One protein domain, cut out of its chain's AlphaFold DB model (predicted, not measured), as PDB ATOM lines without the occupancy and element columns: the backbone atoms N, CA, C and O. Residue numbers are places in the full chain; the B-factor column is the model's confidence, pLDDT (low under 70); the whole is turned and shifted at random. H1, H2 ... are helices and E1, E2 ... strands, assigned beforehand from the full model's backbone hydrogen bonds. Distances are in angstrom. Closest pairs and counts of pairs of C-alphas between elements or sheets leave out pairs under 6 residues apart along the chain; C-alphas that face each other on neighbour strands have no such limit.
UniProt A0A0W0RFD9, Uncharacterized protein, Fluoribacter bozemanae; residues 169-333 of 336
ATOM      1  N   ASP A 169       6.510  50.361  39.661       88.50
ATOM      2  CA  ASP A 169       5.984  51.731  39.685       88.50
ATOM      3  C   ASP A 169       6.461  52.472  40.945       88.50
ATOM      4  O   ASP A 169       7.011  53.569  40.860       88.50
ATOM      5  N   GLN A 170       6.365  51.828  42.111       90.00
ATOM      6  CA  GLN A 170       6.873  52.374  43.374       90.00
ATOM      7  C   GLN A 170       8.393  52.564  43.361       90.00
ATOM      8  O   GLN A 170       8.919  53.538  43.906       90.00
ATOM      9  N   SER A 171       9.121  51.623  42.756       92.00
ATOM     10  CA  SER A 171      10.572  51.735  42.613       92.00
ATOM     11  C   SER A 171      10.943  52.899  41.702       92.00
ATOM     12  O   SER A 171      11.897  53.616  41.995       92.00
ATOM     13  N   LEU A 172      10.187  53.111  40.624       91.62
ATOM     14  CA  LEU A 172      10.403  54.196  39.679       91.62
ATOM     15  C   LEU A 172      10.170  55.562  40.330       91.62
ATOM     16  O   LEU A 172      11.022  56.438  40.176       91.62
ATOM     17  N   ASP A 173       9.096  55.709  41.111       91.38
ATOM     18  CA  ASP A 173       8.818  56.924  41.887       91.38
ATOM     19  C   ASP A 173      10.007  57.282  42.797       91.38
ATOM     20  O   ASP A 173      10.517  58.402  42.748       91.38
ATOM     21  N   ASN A 174      10.534  56.308  43.550       91.81
ATOM     22  CA  ASN A 174      11.713  56.522  44.398       91.81
ATOM     23  C   ASN A 174      12.976  56.849  43.591       91.81
ATOM     24  O   ASN A 174      13.759  57.718  43.972       91.81
ATOM     25  N   LEU A 175      13.204  56.162  42.468       93.50
ATOM     26  CA  LEU A 175      14.367  56.412  41.615       93.50
ATOM     27  C   LEU A 175      14.323  57.801  40.975       93.50
ATOM     28  O   LEU A 175      15.378  58.389  40.745       93.50
ATOM     29  N   TRP A 176      13.139  58.351  40.703       92.38
ATOM     30  CA  TRP A 176      12.995  59.709  40.179       92.38
ATOM     31  C   TRP A 176      13.366  60.790  41.191       92.38
ATOM     32  O   TRP A 176      13.892  61.827  40.788       92.38
ATOM     33  N   GLU A 177      13.202  60.527  42.487       91.56
ATOM     34  CA  GLU A 177      13.720  61.397  43.549       91.56
ATOM     35  C   GLU A 177      15.255  61.329  43.667       91.56
ATOM     36  O   GLU A 177      15.894  62.262  44.162       91.56
ATOM     37  N   ILE A 178      15.871  60.253  43.163       91.31
ATOM     38  CA  ILE A 178      17.319  60.039  43.167       91.31
ATOM     39  C   ILE A 178      17.935  60.585  41.871       91.31
ATOM     40  O   ILE A 178      17.912  59.954  40.810       91.31
ATOM     41  N   ASP A 179      18.554  61.762  41.946       93.50
ATOM     42  CA  ASP A 179      19.319  62.356  40.838       93.50
ATOM     43  C   ASP A 179      20.772  61.835  40.799       93.50
ATOM     44  O   ASP A 179      21.734  62.603  40.830       93.50
ATOM     45  N   ASP A 180      20.953  60.515  40.777       94.00
ATOM     46  CA  ASP A 180      22.266  59.859  40.754       94.00
ATOM     47  C   ASP A 180      22.304  58.710  39.738       94.00
ATOM     48  O   ASP A 180      21.522  57.767  39.819       94.00
ATOM     49  N   LEU A 181      23.230  58.774  38.776       95.69
ATOM     50  CA  LEU A 181      23.316  57.782  37.702       95.69
ATOM     51  C   LEU A 181      23.768  56.410  38.228       95.69
ATOM     52  O   LEU A 181      23.275  55.398  37.733       95.69
ATOM     53  N   THR A 182      24.658  56.360  39.225       95.81
ATOM     54  CA  THR A 182      25.131  55.096  39.816       95.81
ATOM     55  C   THR A 182      23.969  54.302  40.401       95.81
ATOM     56  O   THR A 182      23.748  53.165  39.991       95.81
ATOM     57  N   SER A 183      23.167  54.919  41.271       95.44
ATOM     58  CA  SER A 183      22.023  54.273  41.932       95.44
ATOM     59  C   SER A 183      20.987  53.746  40.932       95.44
ATOM     60  O   SER A 183      20.421  52.666  41.101       95.44
ATOM     61  N   ARG A 184      20.760  54.487  39.843       96.00
ATOM     62  CA  ARG A 184      19.839  54.076  38.777       96.00
ATOM     63  C   ARG A 184      20.386  52.921  37.946       96.00
ATOM     64  O   ARG A 184      19.642  52.013  37.585       96.00
ATOM     65  N   LEU A 185      21.687  52.921  37.669       96.56
ATOM     66  CA  LEU A 185      22.341  51.792  37.014       96.56
ATOM     67  C   LEU A 185      22.433  50.569  37.929       96.56
ATOM     68  O   LEU A 185      22.387  49.460  37.410       96.56
ATOM     69  N   ASP A 186      22.538  50.732  39.249       96.50
ATOM     70  CA  ASP A 186      22.493  49.619  40.202       96.50
ATOM     71  C   ASP A 186      21.163  48.877  40.129       96.50
ATOM     72  O   ASP A 186      21.165  47.661  39.952       96.50
ATOM     73  N   PHE A 187      20.048  49.612  40.123       96.94
ATOM     74  CA  PHE A 187      18.722  49.033  39.914       96.94
ATOM     75  C   PHE A 187      18.640  48.233  38.603       96.94
ATOM     76  O   PHE A 187      18.249  47.066  38.601       96.94
ATOM     77  N   ILE A 188      19.045  48.836  37.475       96.88
ATOM     78  CA  ILE A 188      18.974  48.179  36.157       96.88
ATOM     79  C   ILE A 188      19.896  46.949  36.113       96.88
ATOM     80  O   ILE A 188      19.524  45.901  35.583       96.88
ATOM     81  N   ASN A 189      21.109  47.061  36.655       98.19
ATOM     82  CA  ASN A 189      22.064  45.962  36.686       98.19
ATOM     83  C   ASN A 189      21.550  44.795  37.519       98.19
ATOM     84  O   ASN A 189      21.601  43.657  37.054       98.19
ATOM     85  N   GLU A 190      21.032  45.070  38.714       97.69
ATOM     86  CA  GLU A 190      20.458  44.047  39.579       97.69
ATOM     87  C   GLU A 190      19.241  43.383  38.928       97.69
ATOM     88  O   GLU A 190      19.112  42.160  38.977       97.69
ATOM     89  N   PHE A 191      18.398  44.147  38.229       96.88
ATOM     90  CA  PHE A 191      17.300  43.586  37.446       96.88
ATOM     91  C   PHE A 191      17.794  42.541  36.429       96.88
ATOM     92  O   PHE A 191      17.267  41.429  36.383       96.88
ATOM     93  N   PHE A 192      18.835  42.844  35.644       97.19
ATOM     94  CA  PHE A 192      19.366  41.893  34.658       97.19
ATOM     95  C   PHE A 192      20.129  40.720  35.287       97.19
ATOM     96  O   PHE A 192      20.056  39.603  34.769       97.19
ATOM     97  N   ILE A 193      20.827  40.936  36.407       97.00
ATOM     98  CA  ILE A 193      21.469  39.865  37.186       97.00
ATOM     99  C   ILE A 193      20.407  38.876  37.674       97.00
ATOM    100  O   ILE A 193      20.525  37.667  37.445       97.00
ATOM    101  N   ALA A 194      19.346  39.391  38.294       94.88
ATOM    102  CA  ALA A 194      18.229  38.589  38.748       94.88
ATOM    103  C   ALA A 194      17.535  37.901  37.570       94.88
ATOM    104  O   ALA A 194      17.253  36.710  37.664       94.88
ATOM    105  N   TYR A 195      17.303  38.599  36.451       94.62
ATOM    106  CA  TYR A 195      16.624  38.020  35.289       94.62
ATOM    107  C   TYR A 195      17.421  36.833  34.757       94.62
ATOM    108  O   TYR A 195      16.870  35.764  34.487       94.62
ATOM    109  N   LYS A 196      18.747  36.987  34.674       93.69
ATOM    110  CA  LYS A 196      19.625  35.902  34.256       93.69
ATOM    111  C   LYS A 196      19.484  34.687  35.177       93.69
ATOM    112  O   LYS A 196      19.215  33.584  34.706       93.69
ATOM    113  N   ALA A 197      19.660  34.902  36.480       91.62
ATOM    114  CA  ALA A 197      19.708  33.828  37.466       91.62
ATOM    115  C   ALA A 197      18.351  33.141  37.672       91.62
ATOM    116  O   ALA A 197      18.291  31.931  37.874       91.62
ATOM    117  N   GLN A 198      17.268  33.916  37.646       90.19
ATOM    118  CA  GLN A 198      15.931  33.453  38.005       90.19
ATOM    119  C   GLN A 198      15.150  32.964  36.777       90.19
ATOM    120  O   GLN A 198      14.392  32.017  36.901       90.19
ATOM    121  N   LEU A 199      15.347  33.534  35.584       90.12
ATOM    122  CA  LEU A 199      14.559  33.182  34.391       90.12
ATOM    123  C   LEU A 199      15.416  32.564  33.281       90.12
ATOM    124  O   LEU A 199      15.161  31.443  32.836       90.12
ATOM    125  N   TYR A 200      16.464  33.266  32.848       90.56
ATOM    126  CA  TYR A 200      17.246  32.863  31.677       90.56
ATOM    127  C   TYR A 200      17.946  31.507  31.863       90.56
ATOM    128  O   TYR A 200      17.858  30.636  30.989       90.56
ATOM    129  N   ASP A 201      18.648  31.328  32.988       90.12
ATOM    130  CA  ASP A 201      19.480  30.150  33.265       90.12
ATOM    131  C   ASP A 201      18.640  28.879  33.463       90.12
ATOM    132  O   ASP A 201      19.097  27.783  33.140       90.12
ATOM    133  N   ILE A 202      17.384  29.022  33.897       86.88
ATOM    134  CA  ILE A 202      16.415  27.916  33.977       86.88
ATOM    135  C   ILE A 202      15.649  27.700  32.660       86.88
ATOM    136  O   ILE A 202      14.727  26.887  32.601       86.88
ATOM    137  N   GLY A 203      16.020  28.423  31.597       88.31
ATOM    138  CA  GLY A 203      15.454  28.262  30.263       88.31
ATOM    139  C   GLY A 203      14.040  28.816  30.120       88.31
ATOM    140  O   GLY A 203      13.228  28.199  29.433       88.31
ATOM    141  N   ARG A 204      13.728  29.952  30.754       87.94
ATOM    142  CA  ARG A 204      12.392  30.564  30.714       87.94
ATOM    143  C   ARG A 204      12.404  32.039  30.335       87.94
ATOM    144  O   ARG A 204      13.421  32.716  30.466       87.94
ATOM    145  N   THR A 205      11.248  32.502  29.876       89.50
ATOM    146  CA  THR A 205      10.875  33.919  29.808       89.50
ATOM    147  C   THR A 205       9.747  34.193  30.791       89.50
ATOM    148  O   THR A 205       9.051  33.267  31.226       89.50
ATOM    149  N   HIS A 206       9.590  35.449  31.197       89.88
ATOM    150  CA  HIS A 206       8.515  35.823  32.111       89.88
ATOM    151  C   HIS A 206       7.216  36.136  31.371       89.88
ATOM    152  O   HIS A 206       6.149  35.806  31.871       89.88
ATOM    153  N   GLY A 207       7.297  36.786  30.208       86.94
ATOM    154  CA  GLY A 207       6.148  37.103  29.359       86.94
ATOM    155  C   GLY A 207       5.348  38.339  29.774       86.94
ATOM    156  O   GLY A 207       4.493  38.764  29.005       86.94
ATOM    157  N   ASP A 208       5.618  38.919  30.950       86.56
ATOM    158  CA  ASP A 208       4.832  40.039  31.485       86.56
ATOM    159  C   ASP A 208       5.561  40.835  32.590       86.56
ATOM    160  O   ASP A 208       5.048  41.046  33.679       86.56
ATOM    161  N   LEU A 209       6.809  41.254  32.375       85.62
ATOM    162  CA  LEU A 209       7.620  41.844  33.460       85.62
ATOM    163  C   LEU A 209       7.141  43.217  33.955       85.62
ATOM    164  O   LEU A 209       7.500  43.610  35.062       85.62
ATOM    165  N   LEU A 210       6.402  43.964  33.132       78.31
ATOM    166  CA  LEU A 210       5.981  45.334  33.445       78.31
ATOM    167  C   LEU A 210       4.577  45.428  34.044       78.31
ATOM    168  O   LEU A 210       4.182  46.517  34.457       78.31
ATOM    169  N   SER A 211       3.806  44.340  34.071       77.94
ATOM    170  CA  SER A 211       2.519  44.372  34.763       77.94
ATOM    171  C   SER A 211       2.727  44.525  36.264       77.94
ATOM    172  O   SER A 211       3.722  44.071  36.841       77.94
ATOM    173  N   THR A 212       1.795  45.251  36.882       63.78
ATOM    174  CA  THR A 212       1.936  45.789  38.231       63.78
ATOM    175  C   THR A 212       2.187  44.663  39.231       63.78
ATOM    176  O   THR A 212       1.291  43.873  39.524       63.78
ATOM    177  N   GLY A 213       3.411  44.602  39.764       73.00
ATOM    178  CA  GLY A 213       3.795  43.646  40.799       73.00
ATOM    179  C   GLY A 213       4.431  42.336  40.323       73.00
ATOM    180  O   GLY A 213       4.508  41.425  41.132       73.00
ATOM    181  N   ASN A 214       4.926  42.220  39.087       86.44
ATOM    182  CA  ASN A 214       5.581  40.981  38.614       86.44
ATOM    183  C   ASN A 214       7.083  40.881  38.960       86.44
ATOM    184  O   ASN A 214       7.732  39.846  38.805       86.44
ATOM    185  N   PHE A 215       7.658  41.938  39.524       91.19
ATOM    186  CA  PHE A 215       8.894  41.832  40.289       91.19
ATOM    187  C   PHE A 215       8.899  42.828  41.438       91.19
ATOM    188  O   PHE A 215       8.197  43.839  41.413       91.19
ATOM    189  N   LEU A 216       9.714  42.518  42.439       91.44
ATOM    190  CA  LEU A 216       9.933  43.359  43.601       91.44
ATOM    191  C   LEU A 216      11.414  43.692  43.717       91.44
ATOM    192  O   LEU A 216      12.265  42.798  43.637       91.44
ATOM    193  N   TYR A 217      11.708  44.966  43.947       93.25
ATOM    194  CA  TYR A 217      13.048  45.451  44.227       93.25
ATOM    195  C   TYR A 217      13.173  45.885  45.689       93.25
ATOM    196  O   TYR A 217      12.404  46.703  46.196       93.25
ATOM    197  N   ASP A 218      14.143  45.305  46.386       93.25
ATOM    198  CA  ASP A 218      14.469  45.621  47.772       93.25
ATOM    199  C   ASP A 218      15.666  46.585  47.794       93.25
ATOM    200  O   ASP A 218      16.808  46.157  47.615       93.25
ATOM    201  N   PHE A 219      15.405  47.882  48.001       91.12
ATOM    202  CA  PHE A 219      16.440  48.926  48.056       91.12
ATOM    203  C   PHE A 219      17.442  48.716  49.201       91.12
ATOM    204  O   PHE A 219      18.607  49.078  49.056       91.12
ATOM    205  N   GLU A 220      17.027  48.118  50.324       90.12
ATOM    206  CA  GLU A 220      17.929  47.866  51.457       90.12
ATOM    207  C   GLU A 220      18.931  46.759  51.128       90.12
ATOM    208  O   GLU A 220      20.089  46.806  51.548       90.12
ATOM    209  N   LYS A 221      18.484  45.750  50.374       91.12
ATOM    210  CA  LYS A 221      19.312  44.602  49.982       91.12
ATOM    211  C   LYS A 221      19.941  44.736  48.597       91.12
ATOM    212  O   LYS A 221      20.733  43.864  48.247       91.12
ATOM    213  N   ASN A 222      19.581  45.770  47.833       93.44
ATOM    214  CA  ASN A 222      19.886  45.915  46.408       93.44
ATOM    215  C   ASN A 222      19.611  44.606  45.652       93.44
ATOM    216  O   ASN A 222      20.523  43.985  45.107       93.44
ATOM    217  N   LYS A 223      18.369  44.116  45.738       94.94
ATOM    218  CA  LYS A 223      18.008  42.805  45.185       94.94
ATOM    219  C   LYS A 223      16.680  42.821  44.450       94.94
ATOM    220  O   LYS A 223      15.674  43.258  45.006       94.94
ATOM    221  N   THR A 224      16.668  42.244  43.250       94.56
ATOM    222  CA  THR A 224      15.442  42.000  42.476       94.56
ATOM    223  C   THR A 224      14.966  40.563  42.665       94.56
ATOM    224  O   THR A 224      15.740  39.605  42.586       94.56
ATOM    225  N   ASN A 225      13.667  40.385  42.883       91.94
ATOM    226  CA  ASN A 225      13.024  39.076  42.895       91.94
ATOM    227  C   ASN A 225      11.824  39.098  41.950       91.94
ATOM    228  O   ASN A 225      10.904  39.892  42.145       91.94
ATOM    229  N   PHE A 226      11.823  38.211  40.955       91.12
ATOM    230  CA  PHE A 226      10.656  38.004  40.100       91.12
ATOM    231  C   PHE A 226       9.607  37.197  40.856       91.12
ATOM    232  O   PHE A 226       9.942  36.280  41.622       91.12
ATOM    233  N   ILE A 227       8.351  37.577  40.653       86.06
ATOM    234  CA  ILE A 227       7.170  36.954  41.239       86.06
ATOM    235  C   ILE A 227       6.078  36.857  40.166       86.06
ATOM    236  O   ILE A 227       6.221  37.406  39.089       86.06
ATOM    237  N   ASP A 228       5.002  36.137  40.465       81.81
ATOM    238  CA  ASP A 228       3.872  35.914  39.551       81.81
ATOM    239  C   ASP A 228       4.244  35.369  38.153       81.81
ATOM    240  O   ASP A 228       4.339  36.066  37.148       81.81
ATOM    241  N   PHE A 229       4.421  34.050  38.079       82.94
ATOM    242  CA  PHE A 229       4.870  33.352  36.869       82.94
ATOM    243  C   PHE A 229       3.720  32.877  35.973       82.94
ATOM    244  O   PHE A 229       3.905  31.941  35.196       82.94
ATOM    245  N   GLU A 230       2.534  33.479  36.084       78.88
ATOM    246  CA  GLU A 230       1.341  33.083  35.324       78.88
ATOM    247  C   GLU A 230       1.558  33.136  33.804       78.88
ATOM    248  O   GLU A 230       1.082  32.272  33.071       78.88
ATOM    249  N   HIS A 231       2.342  34.106  33.335       82.00
ATOM    250  CA  HIS A 231       2.663  34.280  31.918       82.00
ATOM    251  C   HIS A 231       4.012  33.671  31.510       82.00
ATOM    252  O   HIS A 231       4.419  33.794  30.353       82.00
ATOM    253  N   SER A 232       4.704  32.990  32.433       85.88
ATOM    254  CA  SER A 232       6.044  32.466  32.175       85.88
ATOM    255  C   SER A 232       6.014  31.241  31.266       85.88
ATOM    256  O   SER A 232       5.310  30.260  31.505       85.88
ATOM    257  N   GLN A 233       6.866  31.256  30.243       84.94
ATOM    258  CA  GLN A 233       6.932  30.215  29.222       84.94
ATOM    259  C   GLN A 233       8.319  29.572  29.177       84.94
ATOM    260  O   GLN A 233       9.317  30.138  29.632       84.94
ATOM    261  N   ILE A 234       8.388  28.357  28.624       84.75
ATOM    262  CA  ILE A 234       9.677  27.766  28.255       84.75
ATOM    263  C   ILE A 234      10.267  28.630  27.142       84.75
ATOM    264  O   ILE A 234       9.597  28.962  26.163       84.75
ATOM    265  N   ARG A 235      11.532  29.000  27.311       85.44
ATOM    266  CA  ARG A 235      12.254  29.777  26.321       85.44
ATOM    267  C   ARG A 235      12.526  28.911  25.099       85.44
ATOM    268  O   ARG A 235      13.228  27.905  25.192       85.44
ATOM    269  N   ASP A 236      12.036  29.356  23.958       81.62
ATOM    270  CA  ASP A 236      12.436  28.870  22.648       81.62
ATOM    271  C   ASP A 236      13.007  30.034  21.819       81.62
ATOM    272  O   ASP A 236      13.221  31.138  22.328       81.62
ATOM    273  N   GLU A 237      13.333  29.776  20.554       67.44
ATOM    274  CA  GLU A 237      13.907  30.795  19.668       67.44
ATOM    275  C   GLU A 237      12.949  31.974  19.409       67.44
ATOM    276  O   GLU A 237      13.411  33.056  19.058       67.44
ATOM    277  N   ASN A 238      11.645  31.788  19.645       65.31
ATOM    278  CA  ASN A 238      10.579  32.751  19.376       65.31
ATOM    279  C   ASN A 238      10.117  33.489  20.645       65.31
ATOM    280  O   ASN A 238       9.955  34.708  20.635       65.31
ATOM    281  N   SER A 239       9.931  32.779  21.761       69.75
ATOM    282  CA  SER A 239       9.442  33.341  23.026       69.75
ATOM    283  C   SER A 239      10.487  34.196  23.731       69.75
ATOM    284  O   SER A 239      10.140  35.069  24.517       69.75
ATOM    285  N   TYR A 240      11.765  34.010  23.399       70.62
ATOM    286  CA  TYR A 240      12.883  34.764  23.953       70.62
ATOM    287  C   TYR A 240      12.754  36.299  23.808       70.62
ATOM    288  O   TYR A 240      13.278  37.048  24.632       70.62
ATOM    289  N   LEU A 241      12.034  36.771  22.787       77.19
ATOM    290  CA  LEU A 241      11.863  38.200  22.510       77.19
ATOM    291  C   LEU A 241      10.690  38.838  23.267       77.19
ATOM    292  O   LEU A 241      10.582  40.063  23.266       77.19
ATOM    293  N   SER A 242       9.845  38.053  23.951       78.44
ATOM    294  CA  SER A 242       8.669  38.574  24.671       78.44
ATOM    295  C   SER A 242       9.031  39.639  25.705       78.44
ATOM    296  O   SER A 242       8.298  40.606  25.899       78.44
ATOM    297  N   ASP A 243      10.198  39.489  26.335       89.44
ATOM    298  CA  ASP A 243      10.629  40.327  27.453       89.44
ATOM    299  C   ASP A 243      11.428  41.565  26.990       89.44
ATOM    300  O   ASP A 243      11.722  42.454  27.792       89.44
ATOM    301  N   PHE A 244      11.743  41.693  25.692       89.81
ATOM    302  CA  PHE A 244      12.528  42.819  25.152       89.81
ATOM    303  C   PHE A 244      11.807  44.155  25.326       89.81
ATOM    304  O   PHE A 244      12.424  45.173  25.661       89.81
ATOM    305  N   SER A 245      10.485  44.134  25.149       86.31
ATOM    306  CA  SER A 245       9.604  45.269  25.411       86.31
ATOM    307  C   SER A 245       9.709  45.755  26.860       86.31
ATOM    308  O   SER A 245       9.603  46.952  27.118       86.31
ATOM    309  N   SER A 246       9.988  44.850  27.797       90.25
ATOM    310  CA  SER A 246      10.163  45.170  29.208       90.25
ATOM    311  C   SER A 246      11.557  45.713  29.494       90.25
ATOM    312  O   SER A 246      11.700  46.743  30.152       90.25
ATOM    313  N   PHE A 247      12.588  45.094  28.914       93.06
ATOM    314  CA  PHE A 247      13.975  45.548  29.046       93.06
ATOM    315  C   PHE A 247      14.152  46.989  28.574       93.06
ATOM    316  O   PHE A 247      14.766  47.799  29.270       93.06
ATOM    317  N   ARG A 248      13.575  47.340  27.415       90.25
ATOM    318  CA  ARG A 248      13.675  48.705  26.883       90.25
ATOM    319  C   ARG A 248      12.994  49.723  27.802       90.25
ATOM    320  O   ARG A 248      13.508  50.827  27.958       90.25
ATOM    321  N   VAL A 249      11.845  49.372  28.390       89.94
ATOM    322  CA  VAL A 249      11.068  50.278  29.246       89.94
ATOM    323  C   VAL A 249      11.811  50.522  30.546       89.94
ATOM    324  O   VAL A 249      11.982  51.680  30.907       89.94
ATOM    325  N   ILE A 250      12.329  49.470  31.180       92.50
ATOM    326  CA  ILE A 250      13.101  49.583  32.421       92.50
ATOM    327  C   ILE A 250      14.335  50.457  32.210       92.50
ATOM    328  O   ILE A 250      14.515  51.432  32.933       92.50
ATOM    329  N   ILE A 251      15.146  50.177  31.182       93.38
ATOM    330  CA  ILE A 251      16.344  50.980  30.891       93.38
ATOM    331  C   ILE A 251      15.962  52.448  30.649       93.38
ATOM    332  O   ILE A 251      16.573  53.352  31.214       93.38
ATOM    333  N   ASN A 252      14.947  52.698  29.817       90.88
ATOM    334  CA  ASN A 252      14.574  54.054  29.428       90.88
ATOM    335  C   ASN A 252      13.938  54.839  30.586       90.88
ATOM    336  O   ASN A 252      14.391  55.936  30.892       90.88
ATOM    337  N   GLN A 253      12.914  54.298  31.249       91.94
ATOM    338  CA  GLN A 253      12.191  55.008  32.310       91.94
ATOM    339  C   GLN A 253      13.065  55.267  33.537       91.94
ATOM    340  O   GLN A 253      12.994  56.354  34.112       91.94
ATOM    341  N   VAL A 254      13.934  54.317  33.899       93.81
ATOM    342  CA  VAL A 254      14.849  54.502  35.027       93.81
ATOM    343  C   VAL A 254      15.887  55.578  34.705       93.81
ATOM    344  O   VAL A 254      16.160  56.418  35.550       93.81
ATOM    345  N   LEU A 255      16.438  55.649  33.490       93.75
ATOM    346  CA  LEU A 255      17.447  56.669  33.152       93.75
ATOM    347  C   LEU A 255      16.864  58.051  32.795       93.75
ATOM    348  O   LEU A 255      17.608  59.030  32.712       93.75
ATOM    349  N   GLN A 256      15.552  58.158  32.581       88.06
ATOM    350  CA  GLN A 256      14.890  59.423  32.255       88.06
ATOM    351  C   GLN A 256      14.987  60.452  33.387       88.06
ATOM    352  O   GLN A 256      15.038  60.117  34.562       88.06
ATOM    353  N   GLN A 257      14.948  61.739  33.034       85.62
ATOM    354  CA  GLN A 257      14.916  62.866  33.983       85.62
ATOM    355  C   GLN A 257      16.181  63.064  34.843       85.62
ATOM    356  O   GLN A 257      16.200  63.969  35.671       85.62
ATOM    357  N   LEU A 258      17.256  62.300  34.619       91.81
ATOM    358  CA  LEU A 258      18.553  62.580  35.241       91.81
ATOM    359  C   LEU A 258      19.108  63.938  34.789       91.81
ATOM    360  O   LEU A 258      19.105  64.284  33.597       91.81
ATOM    361  N   SER A 259      19.639  64.696  35.745       93.12
ATOM    362  CA  SER A 259      20.346  65.940  35.461       93.12
ATOM    363  C   SER A 259      21.639  65.673  34.696       93.12
ATOM    364  O   SER A 259      22.285  64.631  34.832       93.12
ATOM    365  N   ASP A 260      22.052  66.659  33.900       96.25
ATOM    366  CA  ASP A 260      23.319  66.557  33.190       96.25
ATOM    367  C   ASP A 260      24.497  66.833  34.128       96.25
ATOM    368  O   ASP A 260      24.676  67.958  34.607       96.25
ATOM    369  N   LYS A 261      25.320  65.817  34.368       94.50
ATOM    370  CA  LYS A 261      26.472  65.851  35.272       94.50
ATOM    371  C   LYS A 261      27.714  65.339  34.558       94.50
ATOM    372  O   LYS A 261      27.639  64.780  33.466       94.50
ATOM    373  N   GLU A 262      28.868  65.567  35.169       96.94
ATOM    374  CA  GLU A 262      30.112  64.970  34.698       96.94
ATOM    375  C   GLU A 262      30.082  63.452  34.900       96.94
ATOM    376  O   GLU A 262      29.550  62.936  35.888       96.94
ATOM    377  N   LEU A 263      30.629  62.730  33.931       96.00
ATOM    378  CA  LEU A 263      30.668  61.281  33.942       96.00
ATOM    379  C   LEU A 263      31.898  60.781  34.715       96.00
ATOM    380  O   LEU A 263      33.035  60.966  34.282       96.00
ATOM    381  N   THR A 264      31.667  60.121  35.849       96.81
ATOM    382  CA  THR A 264      32.717  59.559  36.704       96.81
ATOM    383  C   THR A 264      33.189  58.192  36.203       96.81
ATOM    384  O   THR A 264      32.557  57.562  35.352       96.81
ATOM    385  N   GLN A 265      34.304  57.707  36.755       96.44
ATOM    386  CA  GLN A 265      34.786  56.347  36.501       96.44
ATOM    387  C   GLN A 265      33.783  55.282  36.977       96.44
ATOM    388  O   GLN A 265      33.541  54.310  36.267       96.44
ATOM    389  N   GLU A 266      33.138  55.503  38.122       97.62
ATOM    390  CA  GLU A 266      32.114  54.600  38.655       97.62
ATOM    391  C   GLU A 266      30.914  54.477  37.706       97.62
ATOM    392  O   GLU A 266      30.480  53.366  37.405       97.62
ATOM    393  N   HIS A 267      30.435  55.592  37.131       97.38
ATOM    394  CA  HIS A 267      29.378  55.539  36.116       97.38
ATOM    395  C   HIS A 267      29.772  54.620  34.956       97.38
ATOM    396  O   HIS A 267      28.973  53.798  34.513       97.38
ATOM    397  N   ARG A 268      31.015  54.730  34.471       97.12
ATOM    398  CA  ARG A 268      31.517  53.918  33.352       97.12
ATOM    399  C   ARG A 268      31.530  52.442  33.692       97.12
ATOM    400  O   ARG A 268      31.097  51.634  32.878       97.12
ATOM    401  N   GLU A 269      31.989  52.097  34.885       98.12
ATOM    402  CA  GLU A 269      32.006  50.716  35.362       98.12
ATOM    403  C   GLU A 269      30.591  50.137  35.424       98.12
ATOM    404  O   GLU A 269      30.357  49.042  34.914       98.12
ATOM    405  N   LYS A 270      29.620  50.904  35.933       98.06
ATOM    406  CA  LYS A 270      28.208  50.496  35.973       98.06
ATOM    407  C   LYS A 270      27.567  50.383  34.587       98.06
ATOM    408  O   LYS A 270      26.739  49.498  34.376       98.06
ATOM    409  N   ILE A 271      27.961  51.224  33.628       97.50
ATOM    410  CA  ILE A 271      27.511  51.133  32.226       97.50
ATOM    411  C   ILE A 271      28.095  49.887  31.555       97.50
ATOM    412  O   ILE A 271      27.370  49.151  30.891       97.50
ATOM    413  N   LEU A 272      29.384  49.603  31.748       97.94
ATOM    414  CA  LEU A 272      30.002  48.375  31.240       97.94
ATOM    415  C   LEU A 272      29.386  47.129  31.890       97.94
ATOM    416  O   LEU A 272      29.208  46.105  31.230       97.94
ATOM    417  N   GLN A 273      29.011  47.215  33.167       98.00
ATOM    418  CA  GLN A 273      28.260  46.164  33.844       98.00
ATOM    419  C   GLN A 273      26.884  45.953  33.192       98.00
ATOM    420  O   GLN A 273      26.531  44.807  32.918       98.00
ATOM    421  N   LEU A 274      26.168  47.028  32.838       96.94
ATOM    422  CA  LEU A 274      24.895  46.952  32.108       96.94
ATOM    423  C   LEU A 274      25.079  46.261  30.756       96.94
ATOM    424  O   LEU A 274      24.349  45.323  30.442       96.94
ATOM    425  N   CYS A 275      26.084  46.676  29.984       97.00
ATOM    426  CA  CYS A 275      26.454  46.056  28.713       97.00
ATOM    427  C   CYS A 275      26.676  44.545  28.857       97.00
ATOM    428  O   CYS A 275      26.109  43.747  28.108       97.00
ATOM    429  N   ASN A 276      27.466  44.140  29.853       97.88
ATOM    430  CA  ASN A 276      27.776  42.737  30.112       97.88
ATOM    431  C   ASN A 276      26.548  41.934  30.557       97.88
ATOM    432  O   ASN A 276      26.327  40.829  30.058       97.88
ATOM    433  N   ASN A 277      25.737  42.490  31.454       97.69
ATOM    434  CA  ASN A 277      24.530  41.843  31.958       97.69
ATOM    435  C   ASN A 277      23.478  41.678  30.857       97.69
ATOM    436  O   ASN A 277      22.925  40.589  30.696       97.69
ATOM    437  N   LEU A 278      23.256  42.718  30.046       95.44
ATOM    438  CA  LEU A 278      22.335  42.657  28.917       95.44
ATOM    439  C   LEU A 278      22.805  41.619  27.895       95.44
ATOM    440  O   LEU A 278      22.039  40.731  27.533       95.44
ATOM    441  N   ARG A 279      24.086  41.648  27.503       94.94
ATOM    442  CA  ARG A 279      24.700  40.645  26.616       94.94
ATOM    443  C   ARG A 279      24.520  39.216  27.134       94.94
ATOM    444  O   ARG A 279      24.272  38.312  26.341       94.94
ATOM    445  N   ALA A 280      24.617  39.001  28.445       94.44
ATOM    446  CA  ALA A 280      24.455  37.681  29.052       94.44
ATOM    447  C   ALA A 280      23.024  37.138  28.939       94.44
ATOM    448  O   ALA A 280      22.844  35.930  28.778       94.44
ATOM    449  N   VAL A 281      22.017  38.013  28.985       92.50
ATOM    450  CA  VAL A 281      20.616  37.623  28.785       92.50
ATOM    451  C   VAL A 281      20.187  37.714  27.323       92.50
ATOM    452  O   VAL A 281      19.154  37.145  26.985       92.50
ATOM    453  N   VAL A 282      20.983  38.348  26.444       91.00
ATOM    454  CA  VAL A 282      20.750  38.472  24.990       91.00
ATOM    455  C   VAL A 282      21.859  37.979  24.049       91.00
ATOM    456  O   VAL A 282      22.078  38.543  22.976       91.00
ATOM    457  N   PRO A 283      22.521  36.840  24.328       88.50
ATOM    458  CA  PRO A 283      23.803  36.521  23.697       88.50
ATOM    459  C   PRO A 283      23.727  36.252  22.191       88.50
ATOM    460  O   PRO A 283      24.732  36.390  21.502       88.50
ATOM    461  N   LYS A 284      22.559  35.871  21.661       86.50
ATOM    462  CA  LYS A 284      22.371  35.578  20.230       86.50
ATOM    463  C   LYS A 284      21.838  36.766  19.424       86.50
ATOM    464  O   LYS A 284      21.748  36.662  18.205       86.50
ATOM    465  N   ASN A 285      21.477  37.877  20.069       89.31
ATOM    466  CA  ASN A 285      20.896  39.011  19.364       89.31
ATOM    467  C   ASN A 285      21.999  39.890  18.754       89.31
ATOM    468  O   ASN A 285      22.734  40.570  19.470       89.31
ATOM    469  N   LYS A 286      22.143  39.851  17.426       91.00
ATOM    470  CA  LYS A 286      23.217  40.559  16.718       91.00
ATOM    471  C   LYS A 286      23.105  42.078  16.859       91.00
ATOM    472  O   LYS A 286      24.098  42.710  17.197       91.00
ATOM    473  N   GLU A 287      21.917  42.643  16.654       91.75
ATOM    474  CA  GLU A 287      21.707  44.095  16.693       91.75
ATOM    475  C   GLU A 287      22.008  44.675  18.076       91.75
ATOM    476  O   GLU A 287      22.712  45.677  18.197       91.75
ATOM    477  N   VAL A 288      21.526  44.021  19.136       93.00
ATOM    478  CA  VAL A 288      21.783  44.457  20.511       93.00
ATOM    479  C   VAL A 288      23.270  44.328  20.837       93.00
ATOM    480  O   VAL A 288      23.845  45.241  21.420       93.00
ATOM    481  N   ASN A 289      23.934  43.253  20.407       94.69
ATOM    482  CA  ASN A 289      25.375  43.096  20.615       94.69
ATOM    483  C   ASN A 289      26.216  44.139  19.860       94.69
ATOM    484  O   ASN A 289      27.214  44.615  20.402       94.69
ATOM    485  N   GLU A 290      25.818  44.521  18.645       95.44
ATOM    486  CA  GLU A 290      26.450  45.605  17.883       95.44
ATOM    487  C   GLU A 290      26.237  46.967  18.558       95.44
ATOM    488  O   GLU A 290      27.183  47.745  18.691       95.44
ATOM    489  N   ALA A 291      25.026  47.234  19.055       95.56
ATOM    490  CA  ALA A 291      24.723  48.434  19.830       95.56
ATOM    491  C   ALA A 291      25.547  48.515  21.125       95.56
ATOM    492  O   ALA A 291      26.093  49.572  21.442       95.56
ATOM    493  N   ILE A 292      25.695  47.394  21.840       96.75
ATOM    494  CA  ILE A 292      26.542  47.316  23.033       96.75
ATOM    495  C   ILE A 292      28.006  47.596  22.671       96.75
ATOM    496  O   ILE A 292      28.643  48.411  23.331       96.75
ATOM    497  N   ALA A 293      28.538  46.970  21.615       95.94
ATOM    498  CA  ALA A 293      29.923  47.189  21.194       95.94
ATOM    499  C   ALA A 293      30.184  48.659  20.819       95.94
ATOM    500  O   ALA A 293      31.231  49.214  21.155       95.94
ATOM    501  N   LYS A 294      29.213  49.313  20.165       95.81
ATOM    502  CA  LYS A 294      29.259  50.752  19.886       95.81
ATOM    503  C   LYS A 294      29.312  51.573  21.177       95.81
ATOM    504  O   LYS A 294      30.178  52.437  21.301       95.81
ATOM    505  N   LEU A 295      28.431  51.291  22.140       96.00
ATOM    506  CA  LEU A 295      28.428  51.970  23.439       96.00
ATOM    507  C   LEU A 295      29.760  51.785  24.176       96.00
ATOM    508  O   LEU A 295      30.330  52.764  24.640       96.00
ATOM    509  N   GLU A 296      30.290  50.564  24.242       96.75
ATOM    510  CA  GLU A 296      31.580  50.261  24.878       96.75
ATOM    511  C   GLU A 296      32.747  51.015  24.220       96.75
ATOM    512  O   GLU A 296      33.644  51.491  24.916       96.75
ATOM    513  N   HIS A 297      32.726  51.155  22.891       96.94
ATOM    514  CA  HIS A 297      33.746  51.884  22.140       96.94
ATOM    515  C   HIS A 297      33.681  53.401  22.358       96.94
ATOM    516  O   HIS A 297      34.717  54.055  22.488       96.94
ATOM    517  N   GLU A 298      32.477  53.971  22.388       97.00
ATOM    518  CA  GLU A 298      32.278  55.414  22.543       97.00
ATOM    519  C   GLU A 298      32.419  55.868  24.001       97.00
ATOM    520  O   GLU A 298      32.903  56.977  24.244       97.00
ATOM    521  N   LEU A 299      32.068  55.009  24.969       96.44
ATOM    522  CA  LEU A 299      32.001  55.335  26.393       96.44
ATOM    523  C   LEU A 299      33.232  56.092  26.915       96.44
ATOM    524  O   LEU A 299      33.008  57.127  27.540       96.44
ATOM    525  N   PRO A 300      34.498  55.689  26.660       95.62
ATOM    526  CA  PRO A 300      35.679  56.392  27.179       95.62
ATOM    527  C   PRO A 300      35.771  57.871  26.783       95.62
ATOM    528  O   PRO A 300      36.398  58.647  27.498       95.62
ATOM    529  N   ASN A 301      35.144  58.260  25.669       96.06
ATOM    530  CA  ASN A 301      35.203  59.618  25.128       96.06
ATOM    531  C   ASN A 301      34.034  60.505  25.580       96.06
ATOM    532  O   ASN A 301      34.085  61.719  25.398       96.06
ATOM    533  N   LEU A 302      32.980  59.922  26.157       95.94
ATOM    534  CA  LEU A 302      31.818  60.671  26.640       95.94
ATOM    535  C   LEU A 302      32.162  61.383  27.943       95.94
ATOM    536  O   LEU A 302      32.826  60.803  28.800       95.94
ATOM    537  N   THR A 303      31.692  62.612  28.130       96.44
ATOM    538  CA  THR A 303      32.043  63.433  29.305       96.44
ATOM    539  C   THR A 303      30.844  63.751  30.188       96.44
ATOM    540  O   THR A 303      31.007  64.086  31.363       96.44
ATOM    541  N   ARG A 304      29.633  63.615  29.644       97.12
ATOM    542  CA  ARG A 304      28.383  64.011  30.284       97.12
ATOM    543  C   ARG A 304      27.418  62.843  30.427       97.12
ATOM    544  O   ARG A 304      27.322  61.980  29.552       97.12
ATOM    545  N   THR A 305      26.646  62.838  31.511       94.94
ATOM    546  CA  THR A 305      25.612  61.818  31.744       94.94
ATOM    547  C   THR A 305      24.559  61.816  30.635       94.94
ATOM    548  O   THR A 305      24.166  60.739  30.188       94.94
ATOM    549  N   LYS A 306      24.154  62.981  30.103       94.38
ATOM    550  CA  LYS A 306      23.184  63.034  28.993       94.38
ATOM    551  C   LYS A 306      23.702  62.445  27.685       94.38
ATOM    552  O   LYS A 306      22.898  61.896  26.937       94.38
ATOM    553  N   GLU A 307      25.001  62.533  27.403       94.94
ATOM    554  CA  GLU A 307      25.588  61.916  26.204       94.94
ATOM    555  C   GLU A 307      25.464  60.393  26.275       94.94
ATOM    556  O   GLU A 307      24.989  59.761  25.334       94.94
ATOM    557  N   VAL A 308      25.812  59.815  27.428       94.00
ATOM    558  CA  VAL A 308      25.668  58.377  27.681       94.00
ATOM    559  C   VAL A 308      24.215  57.944  27.593       94.00
ATOM    560  O   VAL A 308      23.921  56.971  26.909       94.00
ATOM    561  N   ILE A 309      23.303  58.642  28.276       93.94
ATOM    562  CA  ILE A 309      21.877  58.290  28.266       93.94
ATOM    563  C   ILE A 309      21.338  58.373  26.833       93.94
ATOM    564  O   ILE A 309      20.657  57.458  26.378       93.94
ATOM    565  N   GLY A 310      21.704  59.421  26.089       92.12
ATOM    566  CA  GLY A 310      21.368  59.553  24.674       92.12
ATOM    567  C   GLY A 310      21.908  58.396  23.835       92.12
ATOM    568  O   GLY A 310      21.200  57.889  22.964       92.12
ATOM    569  N   LEU A 311      23.125  57.925  24.113       93.31
ATOM    570  CA  LEU A 311      23.708  56.785  23.416       93.31
ATOM    571  C   LEU A 311      23.023  55.465  23.785       93.31
ATOM    572  O   LEU A 311      22.673  54.713  22.882       93.31
ATOM    573  N   ILE A 312      22.754  55.197  25.065       92.88
ATOM    574  CA  ILE A 312      21.991  54.020  25.516       92.88
ATOM    575  C   ILE A 312      20.612  53.997  24.840       92.88
ATOM    576  O   ILE A 312      20.218  52.978  24.268       92.88
ATOM    577  N   THR A 313      19.900  55.125  24.829       86.00
ATOM    578  CA  THR A 313      18.564  55.219  24.226       86.00
ATOM    579  C   THR A 313      18.595  55.147  22.695       86.00
ATOM    580  O   THR A 313      17.726  54.540  22.079       86.00
ATOM    581  N   SER A 314      19.590  55.729  22.029       87.81
ATOM    582  CA  SER A 314      19.662  55.674  20.558       87.81
ATOM    583  C   SER A 314      20.226  54.359  20.016       87.81
ATOM    584  O   SER A 314      19.943  54.017  18.869       87.81
ATOM    585  N   SER A 315      21.011  53.621  20.808       88.44
ATOM    586  CA  SER A 315      21.638  52.362  20.389       88.44
ATOM    587  C   SER A 315      20.920  51.144  20.968       88.44
ATOM    588  O   SER A 315      20.257  50.423  20.226       88.44
ATOM    589  N   ILE A 316      21.007  50.922  22.281       90.88
ATOM    590  CA  ILE A 316      20.481  49.724  22.946       90.88
ATOM    591  C   ILE A 316      18.959  49.666  22.834       90.88
ATOM    592  O   ILE A 316      18.417  48.652  22.401       90.88
ATOM    593  N   TYR A 317      18.261  50.749  23.189       89.31
ATOM    594  CA  TYR A 317      16.797  50.771  23.116       89.31
ATOM    595  C   TYR A 317      16.307  50.560  21.676       89.31
ATOM    596  O   TYR A 317      15.405  49.754  21.456       89.31
ATOM    597  N   GLN A 318      16.926  51.214  20.686       87.31
ATOM    598  CA  GLN A 318      16.522  51.047  19.287       87.31
ATOM    599  C   GLN A 318      16.818  49.637  18.756       87.31
ATOM    600  O   GLN A 318      15.993  49.081  18.036       87.31
ATOM    601  N   ALA A 319      17.945  49.034  19.140       90.94
ATOM    602  CA  ALA A 319      18.259  47.653  18.784       90.94
ATOM    603  C   ALA A 319      17.232  46.668  19.366       90.94
ATOM    604  O   ALA A 319      16.759  45.785  18.658       90.94
ATOM    605  N   LEU A 320      16.808  46.863  20.621       89.31
ATOM    606  CA  LEU A 320      15.734  46.063  21.226       89.31
ATOM    607  C   LEU A 320      14.406  46.210  20.456       89.31
ATOM    608  O   LEU A 320      13.718  45.213  20.243       89.31
ATOM    609  N   VAL A 321      14.059  47.423  20.006       86.19
ATOM    610  CA  VAL A 321      12.849  47.691  19.195       86.19
ATOM    611  C   VAL A 321      12.910  47.012  17.825       86.19
ATOM    612  O   VAL A 321      11.925  46.412  17.389       86.19
ATOM    613  N   ASN A 322      14.046  47.111  17.135       85.69
ATOM    614  CA  ASN A 322      14.225  46.536  15.802       85.69
ATOM    615  C   ASN A 322      14.119  45.009  15.846       85.69
ATOM    616  O   ASN A 322      13.361  44.421  15.075       85.69
ATOM    617  N   SER A 323      14.776  44.396  16.827       84.06
ATOM    618  CA  SER A 323      14.754  42.952  17.039       84.06
ATOM    619  C   SER A 323      13.359  42.409  17.368       84.06
ATOM    620  O   SER A 323      12.986  41.334  16.903       84.06
ATOM    621  N   GLU A 324      12.553  43.154  18.132       79.62
ATOM    622  CA  GLU A 324      11.145  42.811  18.382       79.62
ATOM    623  C   GLU A 324      10.298  42.928  17.100       79.62
ATOM    624  O   GLU A 324       9.477  42.061  16.795       79.62
ATOM    625  N   SER A 325      10.514  43.989  16.318       76.06
ATOM    626  CA  SER A 325       9.754  44.263  15.091       76.06
ATOM    627  C   SER A 325      10.022  43.229  13.996       76.06
ATOM    628  O   SER A 325       9.090  42.785  13.321       76.06
ATOM    629  N   GLU A 326      11.280  42.810  13.838       73.06
ATOM    630  CA  GLU A 326      11.660  41.749  12.905       73.06
ATOM    631  C   GLU A 326      10.923  40.444  13.245       73.06
ATOM    632  O   GLU A 326      10.313  39.826  12.371       73.06
ATOM    633  N   TYR A 327      10.849  40.085  14.525       69.12
ATOM    634  CA  TYR A 327      10.110  38.911  14.984       69.12
ATOM    635  C   TYR A 327       8.602  38.979  14.723       69.12
ATOM    636  O   TYR A 327       8.013  38.028  14.196       69.12
ATOM    637  N   LEU A 328       7.956  40.101  15.048       66.94
ATOM    638  CA  LEU A 328       6.524  40.277  14.782       66.94
ATOM    639  C   LEU A 328       6.218  40.174  13.278       66.94
ATOM    640  O   LEU A 328       5.199  39.610  12.885       66.94
ATOM    641  N   SER A 329       7.131  40.646  12.424       63.75
ATOM    642  CA  SER A 329       6.992  40.532  10.968       63.75
ATOM    643  C   SER A 329       7.160  39.098  10.441       63.75
ATOM    644  O   SER A 329       6.458  38.706   9.507       63.75
ATOM    645  N   GLN A 330       8.034  38.292  11.057       58.97
ATOM    646  CA  GLN A 330       8.255  36.888  10.690       58.97
ATOM    647  C   GLN A 330       7.126  35.975  11.194       58.97
ATOM    648  O   GLN A 330       6.698  35.063  10.489       58.97
ATOM    649  N   SER A 331       6.599  36.243  12.390       55.72
ATOM    650  CA  SER A 331       5.504  35.473  12.999       55.72
ATOM    651  C   SER A 331       4.129  35.752  12.377       55.72
ATOM    652  O   SER A 331       3.249  34.894  12.442       55.72
ATOM    653  N   ALA A 332       3.954  36.904  11.722       48.16
ATOM    654  CA  ALA A 332       2.750  37.253  10.966       48.16
ATOM    655  C   ALA A 332       2.690  36.625   9.558       48.16
ATOM    656  O   ALA A 332       1.668  36.753   8.875       48.16
ATOM    657  N   GLN A 333       3.750  35.949   9.094       38.50
ATOM    658  CA  GLN A 333       3.691  35.225   7.826       38.50
ATOM    659  C   GLN A 333       2.839  33.955   7.985       38.50
ATOM    660  O   GLN A 333       3.038  33.204   8.943       38.50
TER     661      GLN A 333
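AT A GLANCE: This is residues 169 to 333 of the 336 residues of an uncharacterized protein of Fluoribacter bozemanae (UniProt A0A0W0RFD9). Five helices, H2 to H6, make an up-and-down bundle, each running against the one before, with contacts passing round from H2 to H4, H5, H6, H3 and back to H2. Along one side, short H1 packs on H3, and the strand hairpin E1 and E2 packs on H2. The 165 printed residues hold six named helices and two named strands, in the order H1 H2 E1 E2 H3 H4 H5 H6, mostly helix; the sheet E1 - E2 is antiparallel. The whole is compact, with a radius of gyration of the C-alphas of 15.5 A and spans of 46 by 34 by 23 A.

HOW THE PARTS SIT: H1, residues 169 to 177, is close to but not clearly touching H2, residues 181 to 200; their closest C-alphas, Leu 175 and Arg 184, are 6.6 A apart. E1, residues 215 to 218, and E2, residues 223 to 226, form an antiparallel hairpin, with N 216 and O 225 within hydrogen-bond range at 2.9 A. The closest C-alphas of H2 and E2, Phe 191 and Thr 224, are 5.6 A apart. H3, residues 244 to 255, touches H1 with residues 253 to 254 alone, closest C-alphas Leu 172 and Val 254, 6.4 A. H4, residues 265 to 281, touches H2, closest C-alphas Asn 189 and Leu 274, 5.5 A. H5, residues 286 to 301, and H6, residues 305 to 331, form a helical hairpin at a shallow tilt of 7 degrees. Every O i to N i+4 pair is within hydrogen-bond range in H1, H2 and H4, against 7 of 8 in H3, 10 of 12 in H5 and 21 of 23 in H6.

IN THESE COORDINATES: H1 begins at C-alpha 169 (5.984, 51.731, 39.685). H2 is 26.3 A long, H4 24.7 A, and H6 38.1 A, ending at C-alpha 331 (5.504, 35.473, 12.999).

THE WHOLE: The printed part has no cut. The links H2 to E1 and E2 to H3 are long. pLDDT is under 70 at residues 212, 237 to 239 and 327 to 333.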